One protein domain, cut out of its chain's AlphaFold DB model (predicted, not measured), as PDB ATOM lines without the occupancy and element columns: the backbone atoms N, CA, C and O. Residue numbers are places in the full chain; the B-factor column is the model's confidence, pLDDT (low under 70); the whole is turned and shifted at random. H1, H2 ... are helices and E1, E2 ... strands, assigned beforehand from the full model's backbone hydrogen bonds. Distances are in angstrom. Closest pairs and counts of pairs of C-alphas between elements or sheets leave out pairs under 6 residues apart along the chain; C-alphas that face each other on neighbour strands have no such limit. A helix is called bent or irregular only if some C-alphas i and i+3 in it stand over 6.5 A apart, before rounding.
ATOM      1  N   VAL A 581      13.897  15.028  29.763       89.81
ATOM      2  CA  VAL A 581      14.581  16.025  28.943       89.81
ATOM      3  C   VAL A 581      15.814  16.501  29.683       89.81
ATOM      4  O   VAL A 581      15.772  16.748  30.888       89.81
ATOM      5  N   GLN A 582      16.919  16.614  28.953       91.50
ATOM      6  CA  GLN A 582      18.143  17.208  29.457       91.50
ATOM      7  C   GLN A 582      18.217  18.659  28.984       91.50
ATOM      8  O   GLN A 582      18.036  18.932  27.799       91.50
ATOM      9  N   CYS A 583      18.487  19.593  29.896       88.19
ATOM     10  CA  CYS A 583      18.741  20.975  29.508       88.19
ATOM     11  C   CYS A 583      20.040  21.062  28.700       88.19
ATOM     12  O   CYS A 583      21.096  20.673  29.200       88.19
ATOM     13  N   GLY A 584      19.977  21.652  27.503       79.38
ATOM     14  CA  GLY A 584      21.128  21.796  26.606       79.38
ATOM     15  C   GLY A 584      22.281  22.636  27.162       79.38
ATOM     16  O   GLY A 584      23.378  22.578  26.619       79.38
ATOM     17  N   MET A 585      22.069  23.407  28.240       80.06
ATOM     18  CA  MET A 585      23.093  24.294  28.806       80.06
ATOM     19  C   MET A 585      23.624  23.873  30.180       80.06
ATOM     20  O   MET A 585      24.835  23.866  30.370       80.06
ATOM     21  N   CYS A 586      22.768  23.527  31.150       84.50
ATOM     22  CA  CYS A 586      23.253  23.069  32.462       84.50
ATOM     23  C   CYS A 586      23.377  21.549  32.581       84.50
ATOM     24  O   CYS A 586      23.839  21.074  33.611       84.50
ATOM     25  N   CYS A 587      22.957  20.791  31.564       86.81
ATOM     26  CA  CYS A 587      22.980  19.326  31.545       86.81
ATOM     27  C   CYS A 587      22.136  18.637  32.636       86.81
ATOM     28  O   CYS A 587      22.188  17.411  32.747       86.81
ATOM     29  N   ASN A 588      21.337  19.397  33.392       91.38
ATOM     30  CA  ASN A 588      20.385  18.886  34.375       91.38
ATOM     31  C   ASN A 588      19.230  18.147  33.697       91.38
ATOM     32  O   ASN A 588      18.856  18.473  32.563       91.38
ATOM     33  N   TRP A 589      18.653  17.181  34.409       93.38
ATOM     34  CA  TRP A 589      17.582  16.334  33.895       93.38
ATOM     35  C   TRP A 589      16.234  16.703  34.506       93.38
ATOM     36  O   TRP A 589      16.134  17.045  35.681       93.38
ATOM     37  N   PHE A 590      15.179  16.603  33.703       93.12
ATOM     38  CA  PHE A 590      13.818  16.955  34.096       93.12
ATOM     39  C   PHE A 590      12.847  15.877  33.610       93.12
ATOM     40  O   PHE A 590      13.006  15.354  32.502       93.12
ATOM     41  N   HIS A 591      11.823  15.547  34.401       94.50
ATOM     42  CA  HIS A 591      10.664  14.829  33.858       94.50
ATOM     43  C   HIS A 591       9.970  15.722  32.846       94.50
ATOM     44  O   HIS A 591       9.803  16.913  33.095       94.50
ATOM     45  N   ALA A 592       9.507  15.136  31.747       90.56
ATOM     46  CA  ALA A 592       8.739  15.872  30.754       90.56
ATOM     47  C   ALA A 592       7.465  16.491  31.367       90.56
ATOM     48  O   ALA A 592       7.192  17.665  31.141       90.56
ATOM     49  N   ASP A 593       6.786  15.759  32.261       89.69
ATOM     50  CA  ASP A 593       5.616  16.246  33.010       89.69
ATOM     51  C   ASP A 593       5.933  17.477  33.881       89.69
ATOM     52  O   ASP A 593       5.082  18.338  34.064       89.69
ATOM     53  N   CYS A 594       7.155  17.586  34.417       92.00
ATOM     54  CA  CYS A 594       7.549  18.727  35.249       92.00
ATOM     55  C   CYS A 594       7.766  20.012  34.445       92.00
ATOM     56  O   CYS A 594       7.854  21.080  35.034       92.00
ATOM     57  N   ILE A 595       7.892  19.911  33.125       89.44
ATOM     58  CA  ILE A 595       8.146  21.043  32.227       89.44
ATOM     59  C   ILE A 595       7.026  21.190  31.190       89.44
ATOM     60  O   ILE A 595       7.258  21.730  30.110       89.44
ATOM     61  N   ASP A 596       5.842  20.650  31.500       89.44
ATOM     62  CA  ASP A 596       4.644  20.645  30.654       89.44
ATOM     63  C   ASP A 596       4.868  20.063  29.244       89.44
ATOM     64  O   ASP A 596       4.146  20.361  28.285       89.44
ATOM     65  N   LEU A 597       5.866  19.186  29.097       85.69
ATOM     66  CA  LEU A 597       6.168  18.516  27.843       85.69
ATOM     67  C   LEU A 597       5.436  17.173  27.778       85.69
ATOM     68  O   LEU A 597       5.838  16.186  28.387       85.69
ATOM     69  N   THR A 598       4.376  17.110  26.976       86.06
ATOM     70  CA  THR A 598       3.678  15.845  26.704       86.06
ATOM     71  C   THR A 598       4.368  15.062  25.583       86.06
ATOM     72  O   THR A 598       5.060  15.648  24.748       86.06
ATOM     73  N   SER A 599       4.124  13.750  25.483       80.38
ATOM     74  CA  SER A 599       4.599  12.936  24.347       80.38
ATOM     75  C   SER A 599       4.163  13.504  22.992       80.38
ATOM     76  O   SER A 599       4.956  13.502  22.056       80.38
ATOM     77  N   SER A 600       2.941  14.043  22.909       82.94
ATOM     78  CA  SER A 600       2.403  14.644  21.681       82.94
ATOM     79  C   SER A 600       3.093  15.959  21.311       82.94
ATOM     80  O   SER A 600       3.276  16.254  20.133       82.94
ATOM     81  N   THR A 601       3.511  16.748  22.305       78.50
ATOM     82  CA  THR A 601       4.279  17.979  22.081       78.50
ATOM     83  C   THR A 601       5.718  17.637  21.705       78.50
ATOM     84  O   THR A 601       6.266  18.232  20.787       78.50
ATOM     85  N   ALA A 602       6.306  16.625  22.351       77.69
ATOM     86  CA  ALA A 602       7.648  16.136  22.051       77.69
ATOM     87  C   ALA A 602       7.782  15.580  20.623       77.69
ATOM     88  O   ALA A 602       8.833  15.739  20.017       77.69
ATOM     89  N   GLU A 603       6.733  14.957  20.074       74.56
ATOM     90  CA  GLU A 603       6.706  14.468  18.683       74.56
ATOM     91  C   GLU A 603       6.655  15.589  17.643       74.56
ATOM     92  O   GLU A 603       7.115  15.401  16.521       74.56
ATOM     93  N   LYS A 604       6.127  16.762  18.012       74.19
ATOM     94  CA  LYS A 604       6.080  17.941  17.136       74.19
ATOM     95  C   LYS A 604       7.411  18.686  17.072       74.19
ATOM     96  O   LYS A 604       7.579  19.547  16.214       74.19
ATOM     97  N   PHE A 605       8.342  18.385  17.974       68.69
ATOM     98  CA  PHE A 605       9.662  18.994  17.989       68.69
ATOM     99  C   PHE A 605      10.645  18.112  17.228       68.69
ATOM    100  O   PHE A 605      10.883  16.962  17.603       68.69
ATOM    101  N   ASN A 606      11.253  18.658  16.174       54.25
ATOM    102  CA  ASN A 606      12.387  17.997  15.552       54.25
ATOM    103  C   ASN A 606      13.539  17.987  16.563       54.25
ATOM    104  O   ASN A 606      14.094  19.030  16.906       54.25
ATOM    105  N   ALA A 607      13.881  16.798  17.063       56.53
ATOM    106  CA  ALA A 607      14.949  16.630  18.040       56.53
ATOM    107  C   ALA A 607      16.300  17.158  17.528       56.53
ATOM    108  O   ALA A 607      17.146  17.472  18.357       56.53
ATOM    109  N   ALA A 608      16.487  17.251  16.204       47.16
ATOM    110  CA  ALA A 608      17.690  17.788  15.577       47.16
ATOM    111  C   ALA A 608      17.786  19.324  15.626       47.16
ATOM    112  O   ALA A 608      18.899  19.848  15.580       47.16
ATOM    113  N   ASP A 609      16.656  20.025  15.770       46.53
ATOM    114  CA  ASP A 609      16.581  21.472  15.522       46.53
ATOM    115  C   ASP A 609      16.406  22.308  16.794       46.53
ATOM    116  O   ASP A 609      16.508  23.532  16.734       46.53
ATOM    117  N   MET A 610      16.138  21.693  17.953       56.97
ATOM    118  CA  MET A 610      15.862  22.451  19.177       56.97
ATOM    119  C   MET A 610      16.595  21.937  20.417       56.97
ATOM    120  O   MET A 610      16.389  20.815  20.884       56.97
ATOM    121  N   GLU A 611      17.395  22.822  21.016       69.75
ATOM    122  CA  GLU A 611      17.876  22.675  22.388       69.75
ATOM    123  C   GLU A 611      16.788  23.150  23.359       69.75
ATOM    124  O   GLU A 611      16.431  24.328  23.393       69.75
ATOM    125  N   TRP A 612      16.269  22.249  24.197       82.62
ATOM    126  CA  TRP A 612      15.426  22.674  25.311       82.62
ATOM    127  C   TRP A 612      16.291  23.235  26.446       82.62
ATOM    128  O   TRP A 612      17.287  22.630  26.866       82.62
ATOM    129  N   LEU A 613      15.895  24.389  26.978       79.25
ATOM    130  CA  LEU A 613      16.573  25.059  28.081       79.25
ATOM    131  C   LEU A 613      15.645  25.137  29.289       79.25
ATOM    132  O   LEU A 613      14.504  25.580  29.177       79.25
ATOM    133  N   CYS A 614      16.141  24.746  30.465       82.81
ATOM    134  CA  CYS A 614      15.386  24.947  31.695       82.81
ATOM    135  C   CYS A 614      15.239  26.444  31.979       82.81
ATOM    136  O   CYS A 614      16.093  27.232  31.584       82.81
ATOM    137  N   GLN A 615      14.195  26.849  32.700       79.81
ATOM    138  CA  GLN A 615      13.908  28.264  32.969       79.81
ATOM    139  C   GLN A 615      15.116  29.066  33.518       79.81
ATOM    140  O   GLN A 615      15.349  30.173  33.035       79.81
ATOM    141  N   PRO A 616      15.960  28.535  34.432       78.94
ATOM    142  CA  PRO A 616      17.187  29.223  34.855       78.94
ATOM    143  C   PRO A 616      18.222  29.427  33.739       78.94
ATOM    144  O   PRO A 616      19.030  30.352  33.803       78.94
ATOM    145  N   CYS A 617      18.242  28.534  32.753       77.25
ATOM    146  CA  CYS A 617      19.144  28.526  31.604       77.25
ATOM    147  C   CYS A 617      18.579  29.299  30.406       77.25
ATOM    148  O   CYS A 617      19.338  29.881  29.647       77.25
ATOM    149  N   ALA A 618      17.260  29.390  30.284       72.88
ATOM    150  CA  ALA A 618      16.593  30.268  29.332       72.88
ATOM    151  C   ALA A 618      16.700  31.756  29.727       72.88
ATOM    152  O   ALA A 618      16.128  32.612  29.059       72.88
ATOM    153  N   THR A 619      17.415  32.083  30.816       77.06
ATOM    154  CA  THR A 619      17.656  33.476  31.196       77.06
ATOM    155  C   THR A 619      18.540  34.166  30.157       77.06
ATOM    156  O   THR A 619      19.570  33.600  29.764       77.06
ATOM    157  N   PRO A 620      18.183  35.391  29.735       69.00
ATOM    158  CA  PRO A 620      18.842  36.032  28.610       69.00
ATOM    159  C   PRO A 620      20.359  36.164  28.784       69.00
ATOM    160  O   PRO A 620      21.144  35.830  27.896       69.00
ATOM    161  N   ALA A 621      20.771  36.543  29.994       67.81
ATOM    162  CA  ALA A 621      22.166  36.655  30.384       67.81
ATOM    163  C   ALA A 621      22.978  35.364  30.172       67.81
ATOM    164  O   ALA A 621      24.099  35.412  29.670       67.81
ATOM    165  N   LYS A 622      22.439  34.189  30.519       74.50
ATOM    166  CA  LYS A 622      23.192  32.934  30.369       74.50
ATOM    167  C   LYS A 622      23.285  32.481  28.916       74.50
ATOM    168  O   LYS A 622      24.330  31.971  28.514       74.50
ATOM    169  N   LEU A 623      22.231  32.694  28.129       73.56
ATOM    170  CA  LEU A 623      22.259  32.355  26.708       73.56
ATOM    171  C   LEU A 623      23.218  33.271  25.941       73.56
ATOM    172  O   LEU A 623      24.051  32.792  25.176       73.56
ATOM    173  N   GLY A 624      23.184  34.575  26.224       78.06
ATOM    174  CA  GLY A 624      24.124  35.517  25.631       78.06
ATOM    175  C   GLY A 624      25.574  35.263  26.056       78.06
ATOM    176  O   GLY A 624      26.471  35.330  25.218       78.06
ATOM    177  N   GLN A 625      25.827  34.855  27.307       78.31
ATOM    178  CA  GLN A 625      27.157  34.389  27.728       78.31
ATOM    179  C   GLN A 625      27.622  33.155  26.947       78.31
ATOM    180  O   GLN A 625      28.795  33.073  26.580       78.31
ATOM    181  N   ARG A 626      26.726  32.208  26.650       80.12
ATOM    182  CA  ARG A 626      27.061  31.045  25.821       80.12
ATOM    183  C   ARG A 626      27.384  31.444  24.381       80.12
ATOM    184  O   ARG A 626      28.419  31.023  23.873       80.12
ATOM    185  N   TYR A 627      26.581  32.309  23.761       83.81
ATOM    186  CA  TYR A 627      26.887  32.836  22.425       83.81
ATOM    187  C   TYR A 627      28.232  33.564  22.392       83.81
ATOM    188  O   TYR A 627      29.022  33.363  21.471       83.81
ATOM    189  N   LEU A 628      28.562  34.323  23.440       82.19
ATOM    190  CA  LEU A 628      29.885  34.925  23.578       82.19
ATOM    191  C   LEU A 628      31.002  33.887  23.720       82.19
ATOM    192  O   LEU A 628      32.068  34.078  23.136       82.19
ATOM    193  N   LEU A 629      30.810  32.800  24.473       82.69
ATOM    194  CA  LEU A 629      31.801  31.720  24.599       82.69
ATOM    195  C   LEU A 629      32.037  30.991  23.270       82.69
ATOM    196  O   LEU A 629      33.180  30.672  22.954       82.69
ATOM    197  N   GLU A 630      30.986  30.809  22.476       84.50
ATOM    198  CA  GLU A 630      31.023  30.188  21.145       84.50
ATOM    199  C   GLU A 630      31.490  31.151  20.034       84.50
ATOM    200  O   GLU A 630      31.490  30.786  18.863       84.50
ATOM    201  N   ASN A 631      31.915  32.374  20.385       86.69
ATOM    202  CA  ASN A 631      32.321  33.441  19.456       86.69
ATOM    203  C   ASN A 631      31.223  33.870  18.462       86.69
ATOM    204  O   ASN A 631      31.515  34.390  17.389       86.69
ATOM    205  N   ARG A 632      29.951  33.717  18.834       86.00
ATOM    206  CA  ARG A 632      28.779  34.141  18.057       86.00
ATOM    207  C   ARG A 632      28.324  35.528  18.513       86.00
ATOM    208  O   ARG A 632      27.269  35.681  19.125       86.00
ATOM    209  N   LEU A 633      29.164  36.539  18.274       88.75
ATOM    210  CA  LEU A 633      28.961  37.894  18.803       88.75
ATOM    211  C   LEU A 633      27.660  38.537  18.297       88.75
ATOM    212  O   LEU A 633      26.950  39.142  19.091       88.75
ATOM    213  N   GLU A 634      27.326  38.365  17.017       84.50
ATOM    214  CA  GLU A 634      26.105  38.922  16.412       84.50
ATOM    215  C   GLU A 634      24.843  38.417  17.111       84.50
ATOM    216  O   GLU A 634      24.003  39.213  17.513       84.50
ATOM    217  N   LEU A 635      24.766  37.112  17.377       81.75
ATOM    218  CA  LEU A 635      23.630  36.512  18.077       81.75
ATOM    219  C   LEU A 635      23.584  36.908  19.551       81.75
ATOM    220  O   LEU A 635      22.505  37.101  20.099       81.75
ATOM    221  N   ALA A 636      24.739  37.088  20.201       82.44
ATOM    222  CA  ALA A 636      24.780  37.638  21.554       82.44
ATOM    223  C   ALA A 636      24.243  39.082  21.602       82.44
ATOM    224  O   ALA A 636      23.529  39.433  22.540       82.44
ATOM    225  N   VAL A 637      24.561  39.904  20.593       81.88
ATOM    226  CA  VAL A 637      24.092  41.293  20.455       81.88
ATOM    227  C   VAL A 637      22.602  41.343  20.128       81.88
ATOM    228  O   VAL A 637      21.853  42.031  20.816       81.88
ATOM    229  N   GLU A 638      22.163  40.600  19.115       80.75
ATOM    230  CA  GLU A 638      20.763  40.520  18.691       80.75
ATOM    231  C   GLU A 638      19.866  40.062  19.844       80.75
ATOM    232  O   GLU A 638      18.812  40.643  20.103       80.75
ATOM    233  N   PHE A 639      20.330  39.076  20.607       77.06
ATOM    234  CA  PHE A 639      19.602  38.543  21.746       77.06
ATOM    235  C   PHE A 639      19.612  39.477  22.972       77.06
ATOM    236  O   PHE A 639      18.593  39.628  23.644       77.06
ATOM    237  N   CYS A 640      20.727  40.170  23.243       78.81
ATOM    238  CA  CYS A 640      20.790  41.228  24.262       78.81
ATOM    239  C   CYS A 640      19.803  42.367  23.944       78.81
ATOM    240  O   CYS A 640      19.092  42.841  24.834       78.81
ATOM    241  N   ASN A 641      19.715  42.751  22.666       77.19
ATOM    242  CA  ASN A 641      18.822  43.802  22.189       77.19
ATOM    243  C   ASN A 641      17.348  43.380  22.215       77.19
ATOM    244  O   ASN A 641      16.503  44.176  22.620       77.19
ATOM    245  N   SER A 642      17.022  42.145  21.819       73.50
ATOM    246  CA  SER A 642      15.628  41.687  21.733       73.50
ATOM    247  C   SER A 642      14.948  41.535  23.096       73.50
ATOM    248  O   SER A 642      13.727  41.655  23.183       73.50
ATOM    249  N   ILE A 643      15.721  41.327  24.167       76.19
ATOM    250  CA  ILE A 643      15.189  41.107  25.522       76.19
ATOM    251  C   ILE A 643      15.456  42.300  26.455       76.19
ATOM    252  O   ILE A 643      15.001  42.316  27.598       76.19
ATOM    253  N   ASN A 644      16.142  43.338  25.959       74.88
ATOM    254  CA  ASN A 644      16.496  44.540  26.716       74.88
ATOM    255  C   ASN A 644      17.254  44.221  28.028       74.88
ATOM    256  O   ASN A 644      17.066  44.879  29.054       74.88
ATOM    257  N   ASP A 645      18.093  43.177  28.010       72.19
ATOM    258  CA  ASP A 645      18.892  42.729  29.157       72.19
ATOM    259  C   ASP A 645      20.361  43.124  28.965       72.19
ATOM    260  O   ASP A 645      21.144  42.438  28.306       72.19
ATOM    261  N   HIS A 646      20.751  44.246  29.570       73.12
ATOM    262  CA  HIS A 646      22.102  44.801  29.455       73.12
ATOM    263  C   HIS A 646      23.139  44.146  30.381       73.12
ATOM    264  O   HIS A 646      24.287  44.593  30.419       73.12
ATOM    265  N   THR A 647      22.792  43.098  31.134       74.38
ATOM    266  CA  THR A 647      23.720  42.489  32.108       74.38
ATOM    267  C   THR A 647      24.957  41.859  31.463       74.38
ATOM    268  O   THR A 647      26.008  41.802  32.098       74.38
ATOM    269  N   ILE A 648      24.871  41.467  30.189       75.50
ATOM    270  CA  ILE A 648      25.983  40.918  29.394       75.50
ATOM    271  C   ILE A 648      26.633  41.940  28.457       75.50
ATOM    272  O   ILE A 648      27.606  41.627  27.776       75.50
ATOM    273  N   PHE A 649      26.124  43.173  28.410       80.19
ATOM    274  CA  PHE A 649      26.561  44.189  27.451       80.19
ATOM    275  C   PHE A 649      28.052  44.536  27.595       80.19
ATOM    276  O   PHE A 649      28.757  44.713  26.603       80.19
ATOM    277  N   LEU A 650      28.566  44.564  28.829       80.62
ATOM    278  CA  LEU A 650      29.992  44.790  29.086       80.62
ATOM    279  C   LEU A 650      30.869  43.632  28.586       80.62
ATOM    280  O   LEU A 650      31.971  43.876  28.093       80.62
ATOM    281  N   ASP A 651      30.374  42.396  28.659       83.00
ATOM    282  CA  ASP A 651      31.075  41.216  28.147       83.00
ATOM    283  C   ASP A 651      31.066  41.199  26.611       83.00
ATOM    284  O   ASP A 651      32.090  40.899  25.996       83.00
ATOM    285  N   ILE A 652      29.950  41.609  25.993       84.44
ATOM    286  CA  ILE A 652      29.826  41.820  24.542       84.44
ATOM    287  C   ILE A 652      30.840  42.866  24.069       84.44
ATOM    288  O   ILE A 652      31.608  42.593  23.147       84.44
ATOM    289  N   ILE A 653      30.896  44.037  24.717       83.88
ATOM    290  CA  ILE A 653      31.852  45.100  24.367       83.88
ATOM    291  C   ILE A 653      33.286  44.607  24.538       83.88
ATOM    292  O   ILE A 653      34.100  44.773  23.636       83.88
ATOM    293  N   SER A 654      33.602  43.977  25.671       84.06
ATOM    294  CA  SER A 654      34.940  43.444  25.939       84.06
ATOM    295  C   SER A 654      35.369  42.438  24.869       84.06
ATOM    296  O   SER A 654      36.492  42.490  24.365       84.06
ATOM    297  N   LYS A 655      34.466  41.539  24.465       83.25
ATOM    298  CA  LYS A 655      34.742  40.543  23.428       83.25
ATOM    299  C   LYS A 655      34.866  41.179  22.039       83.25
ATOM    300  O   LYS A 655      35.819  40.863  21.337       83.25
ATOM    301  N   GLY A 656      33.984  42.113  21.680       79.31
ATOM    302  CA  GLY A 656      34.052  42.863  20.423       79.31
ATOM    303  C   GLY A 656      35.331  43.692  20.304       79.31
ATOM    304  O   GLY A 656      35.993  43.662  19.273       79.31
ATOM    305  N   MET A 657      35.764  44.349  21.385       81.06
ATOM    306  CA  MET A 657      37.034  45.078  21.403       81.06
ATOM    307  C   MET A 657      38.244  44.157  21.209       81.06
ATOM    308  O   MET A 657      39.209  44.581  20.599       81.06
ATOM    309  N   ASN A 658      38.211  42.898  21.653       74.69
ATOM    310  CA  ASN A 658      39.304  41.950  21.385       74.69
ATOM    311  C   ASN A 658      39.336  41.426  19.937       74.69
ATOM    312  O   ASN A 658      40.290  40.748  19.579       74.69
ATOM    313  N   ILE A 659      38.299  41.673  19.130       73.06
ATOM    314  CA  ILE A 659      38.275  41.310  17.702       73.06
ATOM    315  C   ILE A 659      38.841  42.454  16.848       73.06
ATOM    316  O   ILE A 659      39.467  42.208  15.824       73.06
ATOM    317  N   PHE A 660      38.650  43.703  17.279       57.84
ATOM    318  CA  PHE A 660      39.137  44.894  16.573       57.84
ATOM    319  C   PHE A 660      40.611  45.253  16.853       57.84
ATOM    320  O   PHE A 660      41.124  46.190  16.241       57.84
ATOM    321  N   TRP A 661      41.286  44.547  17.764       44.03
ATOM    322  CA  TRP A 661      42.683  44.765  18.168       44.03
ATOM    323  C   TRP A 661      43.476  43.468  18.079       44.03
ATOM    324  O   TRP A 661      44.672  43.545  17.708       44.03
TER     325      TRP A 661
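AT A GLANCE: This is residues 581 to 661 of the 661 residues of an uncharacterized protein of Daphnia pulex (UniProt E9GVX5). Two lobes lie at the two ends of a rod-shaped outline: a bundle of three helices, H3, H4 and H5, running up and down, each against the one before it in the chain, and a small, loose lobe of short pieces, the strand E1 and the helices H1 and H2. A long stretch with no named element, residues 605 to 619, joins the lobes. The printed part has 81 residues with five named helices and one named strand, in the order E1 H1 H2 H3 H4 H5, and its class is mostly helix. The whole is loose, with a radius of gyration of the C-alphas of 15.2 A, and spans 49 by 22 by 22 A.

IN THESE COORDINATES: The longest helix, H5, is residues 646 to 657, 17.0 A from first to last C-alpha, beginning at C-alpha 646 (22.102, 44.801, 29.455) and ending at C-alpha 657 (37.034, 45.078, 21.403). It is irregular: C-alphas 647 and 650 are 7.3 A apart. H4 is residues 633 to 643, 15.7 A long, and H3 is residues 620 to 629, 14.2 A long. H2 is residues 599 to 604 and H1 is residues 592 to 595. E1 is residues 589 to 591, beginning at C-alpha 589 (17.582, 16.334, 33.895).

HOW THE PARTS SIT: H5 touches H4 at a shallow tilt of 20 degrees, opposite ways; their closest C-alphas, those of Cys 640 and His 646, are 6.4 A apart. H5 also touches H3, the same way at a shallow tilt of 15 degrees, closest at the C-alphas of Ala 621 and Ile 648, 5.8 A. H3 and H4 touch, opposite ways at a shallow tilt of 5 degrees; their closest C-alphas, those of Gly 624 and Ala 636, are 4.6 A apart. H3 and H4 form a helical hairpin, and so do H4 and H5. H2 is apart from H3, H4 and H5. H1 and H2 are only just apart, their closest C-alphas 8.2 A from each other. E1 and H1 meet only through their link. E1 pairs with no named strand, but residues 589 to 590 of E1 pair antiparallel with residues 581 to 582. In H3 and H4 every O i to N i+4 pair is within hydrogen-bond range, against 6 of 8 in H5 and 1 of 2 in H2; H1 is too short for such a pair.

THE WHOLE: The C-alphas of Ser 600 and Trp 661, the two farthest apart, are 50.4 A from each other. The printed part has no cut and ends at residue 661, the chain's last. The link from H2 to H3 is long, with 15 residues; the other links are tight. Residues 603 to 609, of which 603 to 604 belong to H2, stand free. The mean pLDDT of the printed part is 78.6, and residues 605 to 611, 620 to 621 and 660 to 661 are under 70.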